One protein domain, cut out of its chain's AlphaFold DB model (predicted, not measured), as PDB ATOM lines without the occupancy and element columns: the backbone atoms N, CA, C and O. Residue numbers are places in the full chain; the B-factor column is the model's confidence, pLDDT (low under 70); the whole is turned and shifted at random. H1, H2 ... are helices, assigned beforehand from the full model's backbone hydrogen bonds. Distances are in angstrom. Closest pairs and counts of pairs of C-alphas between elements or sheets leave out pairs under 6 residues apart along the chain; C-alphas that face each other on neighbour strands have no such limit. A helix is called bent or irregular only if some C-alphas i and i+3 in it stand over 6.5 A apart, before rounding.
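AT A GLANCE: This is residues 2 to 122 of the 393 residues of an uncharacterized protein of Wolbachia pipientis (UniProt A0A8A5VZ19). The chain winds in stacked turns: three long helices, H2, H5 and H8, stand side by side in a staggered row, and the short helices H1, H4 and H7 form a second row beside it. H3 and H6 pack at the ends of H2 and H5. The printed part has 121 residues with eight named helices, H1 to H8 in order, and no named strand: all helix. It is compact, with a radius of gyration of the C-alphas of 14.4 A, and elongated, spanning 44 by 27 by 20 A.

IN THESE COORDINATES: The longest helices are H2, residues 9 to 23, 21.2 A, from C-alpha 9 at (283.066, 193.655, 240.499); H5, residues 55 to 69, 21.2 A; and H8, residues 101 to 115, 21.4 A, ending at C-alpha 115 at (286.277, 181.947, 274.445). These three are irregular: C-alphas 10 and 13 are 7.6 A apart, 56 and 59 7.6 A, 102 and 105 7.5 A. The others are H1, residues 2 to 5; H3, 32 to 39; H4, 44 to 50; H6, 78 to 85; and H7, 90 to 96.

HOW THE PARTS SIT: H5 is the hub, touching H1, H2, H6 and H8. It touches H8 at a shallow tilt of 28 degrees, the same way; the closest C-alphas, Leu 65 and Pro 105, are 4.6 A apart. With residues 55 to 59 alone it touches H2, closest C-alphas Ala 56 and Ala 15, 5.2 A. H2 and H8 are apart. H4 touches H7, closest C-alphas Ser 46 and Ser 94, 5.2 A. Each O i to N i+4 pair is within hydrogen-bond range in H3, H4, H6 and H7, against 9 of 11 in H2, H5 and H8; H1 is too short for such a pair.

THE WHOLE: The C-alphas farthest apart, Glu 27 and Lys 122, are 45.3 A apart. The printed part has no cut and no long link, and no printed residue is under 70 in pLDDT.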
ATOM      1  N   SER A   2     282.682 201.722 250.234       80.75
ATOM      2  CA  SER A   2     283.675 201.369 249.189       80.75
ATOM      3  C   SER A   2     284.591 200.179 249.554       80.75
ATOM      4  O   SER A   2     284.696 199.220 248.791       80.75
ATOM      5  N   SER A   3     285.157 200.150 250.770       86.06
ATOM      6  CA  SER A   3     285.999 199.026 251.225       86.06
ATOM      7  C   SER A   3     285.243 197.695 251.343       86.06
ATOM      8  O   SER A   3     285.809 196.630 251.094       86.06
ATOM      9  N   ILE A   4     283.958 197.742 251.703       88.81
ATOM     10  CA  ILE A   4     283.085 196.568 251.840       88.81
ATOM     11  C   ILE A   4     282.829 195.954 250.458       88.81
ATOM     12  O   ILE A   4     282.951 194.744 250.268       88.81
ATOM     13  N   LEU A   5     282.549 196.802 249.466       87.25
ATOM     14  CA  LEU A   5     282.093 196.398 248.133       87.25
ATOM     15  C   LEU A   5     283.224 196.175 247.120       87.25
ATOM     16  O   LEU A   5     282.956 195.742 246.004       87.25
ATOM     17  N   HIS A   6     284.488 196.380 247.501       82.38
ATOM     18  CA  HIS A   6     285.656 196.266 246.614       82.38
ATOM     19  C   HIS A   6     285.723 194.949 245.805       82.38
ATOM     20  O   HIS A   6     286.257 194.915 244.700       82.38
ATOM     21  N   ARG A   7     285.188 193.833 246.325       83.56
ATOM     22  CA  ARG A   7     285.171 192.531 245.623       83.56
ATOM     23  C   ARG A   7     283.896 192.248 244.821       83.56
ATOM     24  O   ARG A   7     283.780 191.169 244.252       83.56
ATOM     25  N   ALA A   8     282.952 193.184 244.754       74.25
ATOM     26  CA  ALA A   8     281.672 192.973 244.081       74.25
ATOM     27  C   ALA A   8     281.775 192.982 242.542       74.25
ATOM     28  O   ALA A   8     280.932 192.373 241.888       74.25
ATOM     29  N   ARG A   9     282.822 193.595 241.959       86.19
ATOM     30  CA  ARG A   9     283.066 193.655 240.499       86.19
ATOM     31  C   ARG A   9     281.790 194.056 239.736       86.19
ATOM     32  O   ARG A   9     281.200 195.079 240.065       86.19
ATOM     33  N   ALA A  10     281.334 193.246 238.778       84.44
ATOM     34  CA  ALA A  10     280.125 193.493 237.988       84.44
ATOM     35  C   ALA A  10     278.844 193.658 238.837       84.44
ATOM     36  O   ALA A  10     277.909 194.321 238.408       84.44
ATOM     37  N   ASN A  11     278.820 193.131 240.067       87.69
ATOM     38  CA  ASN A  11     277.685 193.243 240.989       87.69
ATOM     39  C   ASN A  11     277.787 194.443 241.947       87.69
ATOM     40  O   ASN A  11     276.985 194.545 242.874       87.69
ATOM     41  N   ALA A  12     278.761 195.345 241.776       87.25
ATOM     42  CA  ALA A  12     278.999 196.443 242.717       87.25
ATOM     43  C   ALA A  12     277.806 197.394 242.861       87.25
ATOM     44  O   ALA A  12     277.457 197.738 243.986       87.25
ATOM     45  N   ALA A  13     277.149 197.767 241.759       88.81
ATOM     46  CA  ALA A  13     275.987 198.659 241.797       88.81
ATOM     47  C   ALA A  13     274.802 198.026 242.544       88.81
ATOM     48  O   ALA A  13     274.187 198.666 243.395       88.81
ATOM     49  N   LYS A  14     274.531 196.741 242.281       91.69
ATOM     50  CA  LYS A  14     273.486 195.981 242.975       91.69
ATOM     51  C   LYS A  14     273.789 195.853 244.468       91.69
ATOM     52  O   LYS A  14     272.955 196.210 245.288       91.69
ATOM     53  N   ALA A  15     274.999 195.423 244.820       90.06
ATOM     54  CA  ALA A  15     275.408 195.253 246.212       90.06
ATOM     55  C   ALA A  15     275.462 196.585 246.983       90.06
ATOM     56  O   ALA A  15     275.193 196.613 248.180       90.06
ATOM     57  N   PHE A  16     275.794 197.692 246.304       91.62
ATOM     58  CA  PHE A  16     275.686 199.034 246.872       91.62
ATOM     59  C   PHE A  16     274.240 199.374 247.195       91.62
ATOM     60  O   PHE A  16     273.963 199.745 248.330       91.62
ATOM     61  N   LYS A  17     273.336 199.207 246.225       92.94
ATOM     62  CA  LYS A  17     271.916 199.488 246.414       92.94
ATOM     63  C   LYS A  17     271.332 198.655 247.556       92.94
ATOM     64  O   LYS A  17     270.764 199.217 248.472       92.94
ATOM     65  N   GLU A  18     271.560 197.345 247.568       93.88
ATOM     66  CA  GLU A  18     271.020 196.474 248.621       93.88
ATOM     67  C   GLU A  18     271.574 196.808 250.018       93.88
ATOM     68  O   GLU A  18     270.861 196.686 251.011       93.88
ATOM     69  N   LEU A  19     272.844 197.225 250.125       93.19
ATOM     70  CA  LEU A  19     273.420 197.663 251.401       93.19
ATOM     71  C   LEU A  19     272.918 199.050 251.811       93.19
ATOM     72  O   LEU A  19     272.739 199.299 253.001       93.19
ATOM     73  N   TYR A  20     272.692 199.937 250.843       94.19
ATOM     74  CA  TYR A  20     272.084 201.241 251.074       94.19
ATOM     75  C   TYR A  20     270.654 201.076 251.585       94.19
ATOM     76  O   TYR A  20     270.370 201.556 252.673       94.19
ATOM     77  N   ASP A  21     269.823 200.300 250.889       95.25
ATOM     78  CA  ASP A  21     268.421 200.023 251.241       95.25
ATOM     79  C   ASP A  21     268.288 199.285 252.592       95.25
ATOM     80  O   ASP A  21     267.241 199.298 253.236       95.25
ATOM     81  N   LEU A  22     269.352 198.615 253.051       95.12
ATOM     82  CA  LEU A  22     269.404 198.019 254.387       95.12
ATOM     83  C   LEU A  22     269.622 199.062 255.489       95.12
ATOM     84  O   LEU A  22     269.145 198.901 256.612       95.12
ATOM     85  N   TRP A  23     270.406 200.092 255.196       95.06
ATOM     86  CA  TRP A  23     270.837 201.109 256.153       95.06
ATOM     87  C   TRP A  23     269.952 202.355 256.135       95.06
ATOM     88  O   TRP A  23     269.801 203.010 257.167       95.06
ATOM     89  N   PHE A  24     269.347 202.646 254.991       96.50
ATOM     90  CA  PHE A  24     268.483 203.784 254.744       96.50
ATOM     91  C   PHE A  24     267.178 203.309 254.109       96.50
ATOM     92  O   PHE A  24     267.184 202.402 253.281       96.50
ATOM     93  N   ASP A  25     266.061 203.904 254.516       94.62
ATOM     94  CA  ASP A  25     264.780 203.692 253.854       94.62
ATOM     95  C   ASP A  25     264.690 204.477 252.531       94.62
ATOM     96  O   ASP A  25     265.624 205.170 252.119       94.62
ATOM     97  N   VAL A  26     263.548 204.358 251.850       93.00
ATOM     98  CA  VAL A  26     263.302 205.002 250.548       93.00
ATOM     99  C   VAL A  26     263.326 206.535 250.603       93.00
ATOM    100  O   VAL A  26     263.529 207.168 249.569       93.00
ATOM    101  N   GLU A  27     263.143 207.129 251.784       94.12
ATOM    102  CA  GLU A  27     263.208 208.576 252.021       94.12
ATOM    103  C   GLU A  27     264.622 209.030 252.431       94.12
ATOM    104  O   GLU A  27     264.886 210.224 252.564       94.12
ATOM    105  N   GLY A  28     265.552 208.086 252.608       92.88
ATOM    106  CA  GLY A  28     266.915 208.342 253.062       92.88
ATOM    107  C   GLY A  28     267.059 208.419 254.584       92.88
ATOM    108  O   GLY A  28     268.133 208.784 255.073       92.88
ATOM    109  N   ASN A  29     266.030 208.063 255.359       96.19
ATOM    110  CA  ASN A  29     266.132 208.009 256.814       96.19
ATOM    111  C   ASN A  29     266.838 206.725 257.258       96.19
ATOM    112  O   ASN A  29     266.704 205.665 256.652       96.19
ATOM    113  N   LYS A  30     267.573 206.790 258.374       96.38
ATOM    114  CA  LYS A  30     268.260 205.622 258.946       96.38
ATOM    115  C   LYS A  30     267.256 204.545 259.360       96.38
ATOM    116  O   LYS A  30     266.327 204.815 260.131       96.38
ATOM    117  N   THR A  31     267.501 203.311 258.933       96.06
ATOM    118  CA  THR A  31     266.749 202.141 259.400       96.06
ATOM    119  C   THR A  31     267.093 201.817 260.858       96.06
ATOM    120  O   THR A  31     268.030 202.374 261.440       96.06
ATOM    121  N   GLN A  32     266.347 200.885 261.464       94.19
ATOM    122  CA  GLN A  32     266.612 200.409 262.826       94.19
ATOM    123  C   GLN A  32     268.056 199.917 262.995       94.19
ATOM    124  O   GLN A  32     268.675 200.221 264.007       94.19
ATOM    125  N   TYR A  33     268.630 199.259 261.979       95.12
ATOM    126  CA  TYR A  33     270.017 198.794 262.012       95.12
ATOM    127  C   TYR A  33     270.999 199.926 262.328       95.12
ATOM    128  O   TYR A  33     271.787 199.821 263.265       95.12
ATOM    129  N   LEU A  34     270.948 201.029 261.574       94.19
ATOM    130  CA  LEU A  34     271.847 202.160 261.806       94.19
ATOM    131  C   LEU A  34     271.531 202.892 263.112       94.19
ATOM    132  O   LEU A  34     272.463 203.254 263.828       94.19
ATOM    133  N   LYS A  35     270.247 203.076 263.441       95.12
ATOM    134  CA  LYS A  35     269.825 203.713 264.698       95.12
ATOM    135  C   LYS A  35     270.379 202.963 265.910       95.12
ATOM    136  O   LYS A  35     271.029 203.572 266.753       95.12
ATOM    137  N   THR A  36     270.235 201.638 265.944       95.62
ATOM    138  CA  THR A  36     270.773 200.806 267.026       95.62
ATOM    139  C   THR A  36     272.298 200.876 267.095       95.62
ATOM    140  O   THR A  36     272.846 201.023 268.187       95.62
ATOM    141  N   LEU A  37     273.013 200.830 265.963       94.12
ATOM    142  CA  LEU A  37     274.474 200.990 265.979       94.12
ATOM    143  C   LEU A  37     274.890 202.339 266.591       94.12
ATOM    144  O   LEU A  37     275.798 202.373 267.420       94.12
ATOM    145  N   GLU A  38     274.208 203.433 266.246       93.44
ATOM    146  CA  GLU A  38     274.494 204.771 266.780       93.44
ATOM    147  C   GLU A  38     274.161 204.900 268.269       93.44
ATOM    148  O   GLU A  38     275.003 205.354 269.049       93.44
ATOM    149  N   GLU A  39     272.983 204.435 268.686       94.12
ATOM    150  CA  GLU A  39     272.555 204.409 270.090       94.12
ATOM    151  C   GLU A  39     273.541 203.637 270.972       94.12
ATOM    152  O   GLU A  39     273.853 204.045 272.092       94.12
ATOM    153  N   LYS A  40     274.073 202.524 270.455       92.94
ATOM    154  CA  LYS A  40     275.054 201.681 271.151       92.94
ATOM    155  C   LYS A  40     276.499 202.138 270.928       92.94
ATOM    156  O   LYS A  40     277.417 201.455 271.381       92.94
ATOM    157  N   ARG A  41     276.708 203.296 270.285       91.25
ATOM    158  CA  ARG A  41     278.016 203.916 269.997       91.25
ATOM    159  C   ARG A  41     278.970 203.009 269.212       91.25
ATOM    160  O   ARG A  41     280.189 203.092 269.364       91.25
ATOM    161  N   ILE A  42     278.427 202.151 268.354       90.44
ATOM    162  CA  ILE A  42     279.208 201.328 267.436       90.44
ATOM    163  C   ILE A  42     279.590 202.160 266.218       90.44
ATOM    164  O   ILE A  42     278.748 202.664 265.480       90.44
ATOM    165  N   ASN A  43     280.893 202.258 265.971       88.56
ATOM    166  CA  ASN A  43     281.403 202.995 264.830       88.56
ATOM    167  C   ASN A  43     281.226 202.194 263.528       88.56
ATOM    168  O   ASN A  43     281.698 201.060 263.407       88.56
ATOM    169  N   LEU A  44     280.629 202.815 262.507       90.69
ATOM    170  CA  LEU A  44     280.543 202.241 261.162       90.69
ATOM    171  C   LEU A  44     281.917 201.946 260.547       90.69
ATOM    172  O   LEU A  44     282.020 201.063 259.698       90.69
ATOM    173  N   SER A  45     282.983 202.621 260.984       91.06
ATOM    174  CA  SER A  45     284.353 202.292 260.581       91.06
ATOM    175  C   SER A  45     284.767 200.888 261.037       91.06
ATOM    176  O   SER A  45     285.361 200.151 260.249       91.06
ATOM    177  N   SER A  46     284.377 200.465 262.244       93.19
ATOM    178  CA  SER A  46     284.602 199.110 262.761       93.19
ATOM    179  C   SER A  46     283.818 198.073 261.962       93.19
ATOM    180  O   SER A  46     284.389 197.075 261.524       93.19
ATOM    181  N   VAL A  47     282.541 198.339 261.668       94.88
ATOM    182  CA  VAL A  47     281.722 197.464 260.809       94.88
ATOM    183  C   VAL A  47     282.330 197.354 259.403       94.88
ATOM    184  O   VAL A  47     282.491 196.260 258.864       94.88
ATOM    185  N   SER A  48     282.745 198.483 258.825       93.94
ATOM    186  CA  SER A  48     283.368 198.551 257.500       93.94
ATOM    187  C   SER A  48     284.742 197.878 257.447       93.94
ATOM    188  O   SER A  48     285.127 197.367 256.394       93.94
ATOM    189  N   SER A  49     285.478 197.871 258.562       94.81
ATOM    190  CA  SER A  49     286.740 197.144 258.732       94.81
ATOM    191  C   SER A  49     286.508 195.632 258.692       94.81
ATOM    192  O   SER A  49     287.159 194.931 257.916       94.81
ATOM    193  N   ILE A  50     285.534 195.143 259.467       97.19
ATOM    194  CA  ILE A  50     285.182 193.720 259.550       97.19
ATOM    195  C   ILE A  50     284.680 193.203 258.198       97.19
ATOM    196  O   ILE A  50     285.194 192.219 257.667       97.19
ATOM    197  N   LEU A  51     283.717 193.912 257.603       96.69
ATOM    198  CA  LEU A  51     283.079 193.541 256.337       96.69
ATOM    199  C   LEU A  51     283.895 193.945 255.102       96.69
ATOM    200  O   LEU A  51     283.432 193.786 253.970       96.69
ATOM    201  N   SER A  52     285.109 194.467 255.284       94.12
ATOM    202  CA  SER A  52     285.994 194.809 254.174       94.12
ATOM    203  C   SER A  52     286.174 193.598 253.256       94.12
ATOM    204  O   SER A  52     286.421 192.484 253.717       94.12
ATOM    205  N   LYS A  53     286.040 193.818 251.942       91.12
ATOM    206  CA  LYS A  53     286.111 192.782 250.896       91.12
ATOM    207  C   LYS A  53     284.957 191.761 250.896       91.12
ATOM    208  O   LYS A  53     285.084 190.743 250.216       91.12
ATOM    209  N   ALA A  54     283.834 192.015 251.578       93.94
ATOM    210  CA  ALA A  54     282.647 191.149 251.510       93.94
ATOM    211  C   ALA A  54     282.011 191.091 250.106       93.94
ATOM    212  O   ALA A  54     281.432 190.072 249.729       93.94
ATOM    213  N   GLY A  55     282.160 192.153 249.305       93.06
ATOM    214  CA  GLY A  55     281.676 192.201 247.927       93.06
ATOM    215  C   GLY A  55     280.157 192.038 247.847       93.06
ATOM    216  O   GLY A  55     279.428 192.650 248.620       93.06
ATOM    217  N   ALA A  56     279.682 191.197 246.927       92.25
ATOM    218  CA  ALA A  56     278.249 190.958 246.728       92.25
ATOM    219  C   ALA A  56     277.543 190.338 247.951       92.25
ATOM    220  O   ALA A  56     276.336 190.473 248.091       92.25
ATOM    221  N   ASN A  57     278.287 189.717 248.871       94.62
ATOM    222  CA  ASN A  57     277.730 189.096 250.077       94.62
ATOM    223  C   ASN A  57     277.663 190.056 251.278       94.62
ATOM    224  O   ASN A  57     277.368 189.623 252.390       94.62
ATOM    225  N   ALA A  58     277.955 191.347 251.080       94.25
ATOM    226  CA  ALA A  58     278.026 192.340 252.151       94.25
ATOM    227  C   ALA A  58     276.742 192.440 252.981       94.25
ATOM    228  O   ALA A  58     276.818 192.486 254.205       94.25
ATOM    229  N   VAL A  59     275.578 192.436 252.330       95.62
ATOM    230  CA  VAL A  59     274.269 192.552 252.991       95.62
ATOM    231  C   VAL A  59     273.993 191.356 253.887       95.62
ATOM    232  O   VAL A  59     273.657 191.525 255.056       95.62
ATOM    233  N   LYS A  60     274.189 190.146 253.356       96.81
ATOM    234  CA  LYS A  60     274.024 188.905 254.115       96.81
ATOM    235  C   LYS A  60     274.966 188.874 255.319       96.81
ATOM    236  O   LYS A  60     274.516 188.667 256.437       96.81
ATOM    237  N   ALA A  61     276.249 189.158 255.093       97.50
ATOM    238  CA  ALA A  61     277.249 189.167 256.153       97.50
ATOM    239  C   ALA A  61     276.984 190.250 257.210       97.50
ATOM    240  O   ALA A  61     277.216 190.013 258.388       97.50
ATOM    241  N   PHE A  62     276.478 191.425 256.821       97.50
ATOM    242  CA  PHE A  62     276.063 192.444 257.785       97.50
ATOM    243  C   PHE A  62     274.894 191.959 258.640       97.50
ATOM    244  O   PHE A  62     274.978 192.079 259.855       97.50
ATOM    245  N   LYS A  63     273.834 191.404 258.032       97.06
ATOM    246  CA  LYS A  63     272.652 190.927 258.768       97.06
ATOM    247  C   LYS A  63     273.018 189.840 259.773       97.06
ATOM    248  O   LYS A  63     272.760 190.001 260.954       97.06
ATOM    249  N   GLU A  64     273.723 188.804 259.326       98.19
ATOM    250  CA  GLU A  64     274.149 187.710 260.205       98.19
ATOM    251  C   GLU A  64     275.053 188.200 261.347       98.19
ATOM    252  O   GLU A  64     274.965 187.710 262.469       98.19
ATOM    253  N   LEU A  65     275.930 189.174 261.084       97.19
ATOM    254  CA  LEU A  65     276.782 189.760 262.117       97.19
ATOM    255  C   LEU A  65     275.986 190.649 263.082       97.19
ATOM    256  O   LEU A  65     276.246 190.632 264.282       97.19
ATOM    257  N   TYR A  66     275.014 191.402 262.569       97.19
ATOM    258  CA  TYR A  66     274.106 192.204 263.376       97.19
ATOM    259  C   TYR A  66     273.284 191.318 264.311       97.19
ATOM    260  O   TYR A  66     273.240 191.612 265.497       97.19
ATOM    261  N   ASP A  67     272.743 190.203 263.821       97.44
ATOM    262  CA  ASP A  67     271.957 189.249 264.619       97.44
ATOM    263  C   ASP A  67     272.809 188.540 265.693       97.44
ATOM    264  O   ASP A  67     272.306 188.067 266.712       97.44
ATOM    265  N   LEU A  68     274.133 188.479 265.502       96.88
ATOM    266  CA  LEU A  68     275.068 188.033 266.537       96.88
ATOM    267  C   LEU A  68     275.326 189.108 267.596       96.88
ATOM    268  O   LEU A  68     275.694 188.758 268.715       96.88
ATOM    269  N   TRP A  69     275.162 190.391 267.282       96.94
ATOM    270  CA  TRP A  69     275.382 191.505 268.211       96.94
ATOM    271  C   TRP A  69     274.110 191.945 268.923       96.94
ATOM    272  O   TRP A  69     274.172 192.299 270.102       96.94
ATOM    273  N   PHE A  70     272.978 191.900 268.226       97.06
ATOM    274  CA  PHE A  70     271.695 192.432 268.655       97.06
ATOM    275  C   PHE A  70     270.551 191.459 268.384       97.06
ATOM    276  O   PHE A  70     270.556 190.745 267.388       97.06
ATOM    277  N   ASP A  71     269.558 191.457 269.269       95.25
ATOM    278  CA  ASP A  71     268.275 190.816 269.005       95.25
ATOM    279  C   ASP A  71     267.361 191.704 268.138       95.25
ATOM    280  O   ASP A  71     267.722 192.811 267.723       95.25
ATOM    281  N   THR A  72     266.146 191.226 267.868       92.06
ATOM    282  CA  THR A  72     265.149 191.932 267.048       92.06
ATOM    283  C   THR A  72     264.687 193.262 267.653       92.06
ATOM    284  O   THR A  72     264.190 194.123 266.929       92.06
ATOM    285  N   GLU A  73     264.860 193.457 268.964       92.69
ATOM    286  CA  GLU A  73     264.543 194.704 269.669       92.69
ATOM    287  C   GLU A  73     265.744 195.668 269.717       92.69
ATOM    288  O   GLU A  73     265.628 196.784 270.222       92.69
ATOM    289  N   GLY A  74     266.909 195.267 269.197       92.88
ATOM    290  CA  GLY A  74     268.144 196.053 269.256       92.88
ATOM    291  C   GLY A  74     268.864 195.977 270.609       92.88
ATOM    292  O   GLY A  74     269.740 196.803 270.904       92.88
ATOM    293  N   LYS A  75     268.524 195.004 271.465       95.62
ATOM    294  CA  LYS A  75     269.253 194.742 272.715       95.62
ATOM    295  C   LYS A  75     270.469 193.871 272.428       95.62
ATOM    296  O   LYS A  75     270.445 193.025 271.542       95.62
ATOM    297  N   LYS A  76     271.558 194.094 273.172       95.88
ATOM    298  CA  LYS A  76     272.806 193.335 272.996       95.88
ATOM    299  C   LYS A  76     272.557 191.856 273.286       95.88
ATOM    300  O   LYS A  76     271.981 191.522 274.318       95.88
ATOM    301  N   THR A  77     273.045 190.979 272.420       95.44
ATOM    302  CA  THR A  77     273.033 189.538 272.683       95.44
ATOM    303  C   THR A  77     274.061 189.177 273.761       95.44
ATOM    304  O   THR A  77     274.970 189.951 274.087       95.44
ATOM    305  N   ARG A  78     273.991 187.933 274.252       92.62
ATOM    306  CA  ARG A  78     274.996 187.370 275.167       92.62
ATOM    307  C   ARG A  78     276.429 187.472 274.634       92.62
ATOM    308  O   ARG A  78     277.348 187.651 275.425       92.62
ATOM    309  N   TYR A  79     276.623 187.375 273.316       93.81
ATOM    310  CA  TYR A  79     277.951 187.414 272.708       93.81
ATOM    311  C   TYR A  79     278.627 188.758 272.954       93.81
ATOM    312  O   TYR A  79     279.758 188.810 273.428       93.81
ATOM    313  N   LEU A  80     277.913 189.849 272.671       92.81
ATOM    314  CA  LEU A  80     278.457 191.188 272.834       92.81
ATOM    315  C   LEU A  80     278.616 191.556 274.316       92.81
ATOM    316  O   LEU A  80     279.639 192.123 274.687       92.81
ATOM    317  N   ILE A  81     277.659 191.165 275.169       93.31
ATOM    318  CA  ILE A  81     277.736 191.391 276.621       93.31
ATOM    319  C   ILE A  81     278.990 190.728 277.213       93.31
ATOM    320  O   ILE A  81     279.762 191.388 277.902       93.31
ATOM    321  N   LYS A  82     279.243 189.446 276.912       92.81
ATOM    322  CA  LYS A  82     280.376 188.703 277.495       92.81
ATOM    323  C   LYS A  82     281.740 189.184 277.009       92.81
ATOM    324  O   LYS A  82     282.699 189.209 277.785       92.81
ATOM    325  N   LEU A  83     281.825 189.604 275.748       92.94
ATOM    326  CA  LEU A  83     283.020 190.248 275.209       92.94
ATOM    327  C   LEU A  83     283.341 191.550 275.959       92.94
ATOM    328  O   LEU A  83     284.476 191.734 276.402       92.94
ATOM    329  N   GLU A  84     282.339 192.409 276.162       92.62
ATOM    330  CA  GLU A  84     282.496 193.682 276.874       92.62
ATOM    331  C   GLU A  84     282.853 193.485 278.353       92.62
ATOM    332  O   GLU A  84     283.781 194.132 278.838       92.62
ATOM    333  N   GLU A  85     282.201 192.544 279.048       92.75
ATOM    334  CA  GLU A  85     282.549 192.147 280.425       92.75
ATOM    335  C   GLU A  85     284.003 191.659 280.539       92.75
ATOM    336  O   GLU A  85     284.640 191.821 281.578       92.75
ATOM    337  N   SER A  86     284.553 191.102 279.457       90.38
ATOM    338  CA  SER A  86     285.940 190.630 279.385       90.38
ATOM    339  C   SER A  86     286.926 191.680 278.850       90.38
ATOM    340  O   SER A  86     288.079 191.355 278.561       90.38
ATOM    341  N   GLY A  87     286.493 192.935 278.680       91.31
ATOM    342  CA  GLY A  87     287.326 194.040 278.194       91.31
ATOM    343  C   GLY A  87     287.618 194.017 276.687       91.31
ATOM    344  O   GLY A  87     288.437 194.805 276.202       91.31
ATOM    345  N   VAL A  88     286.960 193.135 275.929       93.00
ATOM    346  CA  VAL A  88     287.057 193.061 274.468       93.00
ATOM    347  C   VAL A  88     285.868 193.787 273.855       93.00
ATOM    348  O   VAL A  88     284.837 193.199 273.560       93.00
ATOM    349  N   ASP A  89     286.013 195.088 273.643       91.06
ATOM    350  CA  ASP A  89     284.999 195.857 272.927       91.06
ATOM    351  C   ASP A  89     284.954 195.517 271.424       91.06
ATOM    352  O   ASP A  89     285.800 194.811 270.854       91.06
ATOM    353  N   LEU A  90     283.951 196.068 270.741       90.56
ATOM    354  CA  LEU A  90     283.806 195.875 269.306       90.56
ATOM    355  C   LEU A  90     284.954 196.507 268.500       90.56
ATOM    356  O   LEU A  90     285.228 196.063 267.386       90.56
ATOM    357  N   VAL A  91     285.670 197.496 269.044       92.00
ATOM    358  CA  VAL A  91     286.849 198.074 268.384       92.00
ATOM    359  C   VAL A  91     287.953 197.023 268.298       92.00
ATOM    360  O   VAL A  91     288.473 196.769 267.208       92.00
ATOM    361  N   ARG A  92     288.253 196.332 269.400       94.94
ATOM    362  CA  ARG A  92     289.211 195.218 269.432       94.94
ATOM    363  C   ARG A  92     288.767 194.078 268.537       94.94
ATOM    364  O   ARG A  92     289.565 193.601 267.731       94.94
ATOM    365  N   MET A  93     287.495 193.699 268.604       95.75
ATOM    366  CA  MET A  93     286.970 192.652 267.733       95.75
ATOM    367  C   MET A  93     287.060 193.041 266.249       95.75
ATOM    368  O   MET A  93     287.436 192.222 265.414       95.75
ATOM    369  N   SER A  94     286.825 194.313 265.912       95.62
ATOM    370  CA  SER A  94     286.996 194.821 264.547       95.62
ATOM    371  C   SER A  94     288.444 194.835 264.072       95.62
ATOM    372  O   SER A  94     288.698 194.719 262.873       95.62
ATOM    373  N   SER A  95     289.387 194.944 265.010       96.56
ATOM    374  CA  SER A  95     290.814 194.807 264.751       96.56
ATOM    375  C   SER A  95     291.173 193.351 264.463       96.56
ATOM    376  O   SER A  95     291.864 193.087 263.485       96.56
ATOM    377  N   ILE A  96     290.678 192.397 265.264       98.25
ATOM    378  CA  ILE A  96     290.900 190.956 265.048       98.25
ATOM    379  C   ILE A  96     290.310 190.522 263.707       98.25
ATOM    380  O   ILE A  96     291.006 189.937 262.883       98.25
ATOM    381  N   LEU A  97     289.039 190.846 263.471       97.75
ATOM    382  CA  LEU A  97     288.266 190.406 262.309       97.75
ATOM    383  C   LEU A  97     288.434 191.316 261.083       97.75
ATOM    384  O   LEU A  97     287.652 191.219 260.136       97.75
ATOM    385  N   HIS A  98     289.441 192.194 261.075       96.31
ATOM    386  CA  HIS A  98     289.711 193.084 259.950       96.31
ATOM    387  C   HIS A  98     289.810 192.296 258.637       96.31
ATOM    388  O   HIS A  98     290.611 191.371 258.501       96.31
ATOM    389  N   GLY A  99     288.993 192.667 257.649       95.50
ATOM    390  CA  GLY A  99     288.999 192.022 256.338       95.50
ATOM    391  C   GLY A  99     288.467 190.588 256.311       95.50
ATOM    392  O   GLY A  99     288.691 189.900 255.312       95.50
ATOM    393  N   ALA A 100     287.760 190.129 257.351       97.25
ATOM    394  CA  ALA A 100     287.054 188.845 257.326       97.25
ATOM    395  C   ALA A 100     285.965 188.809 256.234       97.25
ATOM    396  O   ALA A 100     285.681 187.749 255.666       97.25
ATOM    397  N   GLY A 101     285.397 189.972 255.897       96.69
ATOM    398  CA  GLY A 101     284.475 190.146 254.783       96.69
ATOM    399  C   GLY A 101     283.218 189.304 254.965       96.69
ATOM    400  O   GLY A 101     282.578 189.341 256.012       96.69
ATOM    401  N   ALA A 102     282.880 188.507 253.951       96.75
ATOM    402  CA  ALA A 102     281.697 187.650 253.982       96.75
ATOM    403  C   ALA A 102     281.753 186.557 255.070       96.75
ATOM    404  O   ALA A 102     280.716 186.053 255.477       96.75
ATOM    405  N   ASN A 103     282.950 186.210 255.559       97.75
ATOM    406  CA  ASN A 103     283.135 185.205 256.609       97.75
ATOM    407  C   ASN A 103     283.090 185.799 258.025       97.75
ATOM    408  O   ASN A 103     283.280 185.063 258.994       97.75
ATOM    409  N   ALA A 104     282.880 187.111 258.162       97.75
ATOM    410  CA  ALA A 104     282.879 187.787 259.453       97.75
ATOM    411  C   ALA A 104     281.896 187.198 260.482       97.75
ATOM    412  O   ALA A 104     282.342 186.980 261.608       97.75
ATOM    413  N   PRO A 105     280.626 186.881 260.144       98.25
ATOM    414  CA  PRO A 105     279.692 186.301 261.113       98.25
ATOM    415  C   PRO A 105     280.197 184.974 261.677       98.25
ATOM    416  O   PRO A 105     280.250 184.783 262.890       98.25
ATOM    417  N   ARG A 106     280.660 184.082 260.791       98.19
ATOM    418  CA  ARG A 106     281.220 182.786 261.181       98.19
ATOM    419  C   ARG A 106     282.449 182.958 262.071       98.19
ATOM    420  O   ARG A 106     282.509 182.355 263.132       98.19
ATOM    421  N   ALA A 107     283.401 183.796 261.661       98.12
ATOM    422  CA  ALA A 107     284.638 184.009 262.407       98.12
ATOM    423  C   ALA A 107     284.397 184.650 263.784       98.12
ATOM    424  O   ALA A 107     285.025 184.248 264.759       98.12
ATOM    425  N   PHE A 108     283.466 185.607 263.878       97.94
ATOM    426  CA  PHE A 108     283.032 186.180 265.153       97.94
ATOM    427  C   PHE A 108     282.438 185.102 266.058       97.94
ATOM    428  O   PHE A 108     282.871 184.946 267.197       97.94
ATOM    429  N   LYS A 109     281.476 184.330 265.537       97.19
ATOM    430  CA  LYS A 109     280.790 183.291 266.305       97.19
ATOM    431  C   LYS A 109     281.758 182.214 266.791       97.19
ATOM    432  O   LYS A 109     281.759 181.909 267.974       97.19
ATOM    433  N   GLU A 110     282.605 181.683 265.911       97.62
ATOM    434  CA  GLU A 110     283.596 180.660 266.266       97.62
ATOM    435  C   GLU A 110     284.584 181.149 267.329       97.62
ATOM    436  O   GLU A 110     284.945 180.379 268.215       97.62
ATOM    437  N   LEU A 111     285.021 182.410 267.262       96.88
ATOM    438  CA  LEU A 111     285.936 182.971 268.256       96.88
ATOM    439  C   LEU A 111     285.242 183.182 269.610       96.88
ATOM    440  O   LEU A 111     285.832 182.906 270.652       96.88
ATOM    441  N   CYS A 112     283.988 183.632 269.602       95.56
ATOM    442  CA  CYS A 112     283.197 183.768 270.820       95.56
ATOM    443  C   CYS A 112     282.876 182.414 271.459       95.56
ATOM    444  O   CYS A 112     283.061 182.272 272.660       95.56
ATOM    445  N   ASP A 113     282.436 181.431 270.670       95.25
ATOM    446  CA  ASP A 113     282.154 180.067 271.139       95.25
ATOM    447  C   ASP A 113     283.436 179.345 271.587       95.25
ATOM    448  O   ASP A 113     283.393 178.417 272.390       95.25
ATOM    449  N   LEU A 114     284.594 179.759 271.061       95.00
ATOM    450  CA  LEU A 114     285.879 179.351 271.600       95.00
ATOM    451  C   LEU A 114     286.027 179.940 273.009       95.00
ATOM    452  O   LEU A 114     286.162 179.171 273.957       95.00
ATOM    453  N   TRP A 115     285.988 181.266 273.171       94.88
ATOM    454  CA  TRP A 115     286.277 181.947 274.445       94.88
ATOM    455  C   TRP A 115     285.232 181.778 275.546       94.88
ATOM    456  O   TRP A 115     285.570 181.946 276.717       94.88
ATOM    457  N   PHE A 116     283.992 181.459 275.196       94.06
ATOM    458  CA  PHE A 116     282.892 181.331 276.137       94.06
ATOM    459  C   PHE A 116     282.037 180.119 275.786       94.06
ATOM    460  O   PHE A 116     281.702 179.898 274.624       94.06
ATOM    461  N   ASP A 117     281.650 179.350 276.801       89.19
ATOM    462  CA  ASP A 117     280.692 178.264 276.631       89.19
ATOM    463  C   ASP A 117     279.255 178.783 276.423       89.19
ATOM    464  O   ASP A 117     278.980 179.987 276.358       89.19
ATOM    465  N   THR A 118     278.295 177.862 276.327       86.19
ATOM    466  CA  THR A 118     276.880 178.197 276.121       86.19
ATOM    467  C   THR A 118     276.251 178.980 277.276       86.19
ATOM    468  O   THR A 118     275.243 179.656 277.059       86.19
ATOM    469  N   GLU A 119     276.825 178.916 278.478       86.06
ATOM    470  CA  GLU A 119     276.412 179.691 279.653       86.06
ATOM    471  C   GLU A 119     277.152 181.040 279.744       86.06
ATOM    472  O   GLU A 119     276.853 181.867 280.607       86.06
ATOM    473  N   GLY A 120     278.101 181.292 278.838       82.94
ATOM    474  CA  GLY A 120     278.947 182.480 278.840       82.94
ATOM    475  C   GLY A 120     280.115 182.391 279.825       82.94
ATOM    476  O   GLY A 120     280.700 183.422 280.158       82.94
ATOM    477  N   LYS A 121     280.453 181.198 280.324       89.69
ATOM    478  CA  LYS A 121     281.597 180.987 281.215       89.69
ATOM    479  C   LYS A 121     282.864 180.753 280.400       89.69
ATOM    480  O   LYS A 121     282.837 180.179 279.312       89.69
ATOM    481  N   LYS A 122     283.997 181.198 280.946       92.31
ATOM    482  CA  LYS A 122     285.308 180.961 280.338       92.31
ATOM    483  C   LYS A 122     285.664 179.473 280.462       92.31
ATOM    484  O   LYS A 122     285.596 178.930 281.566       92.31
TER     485      LYS A 122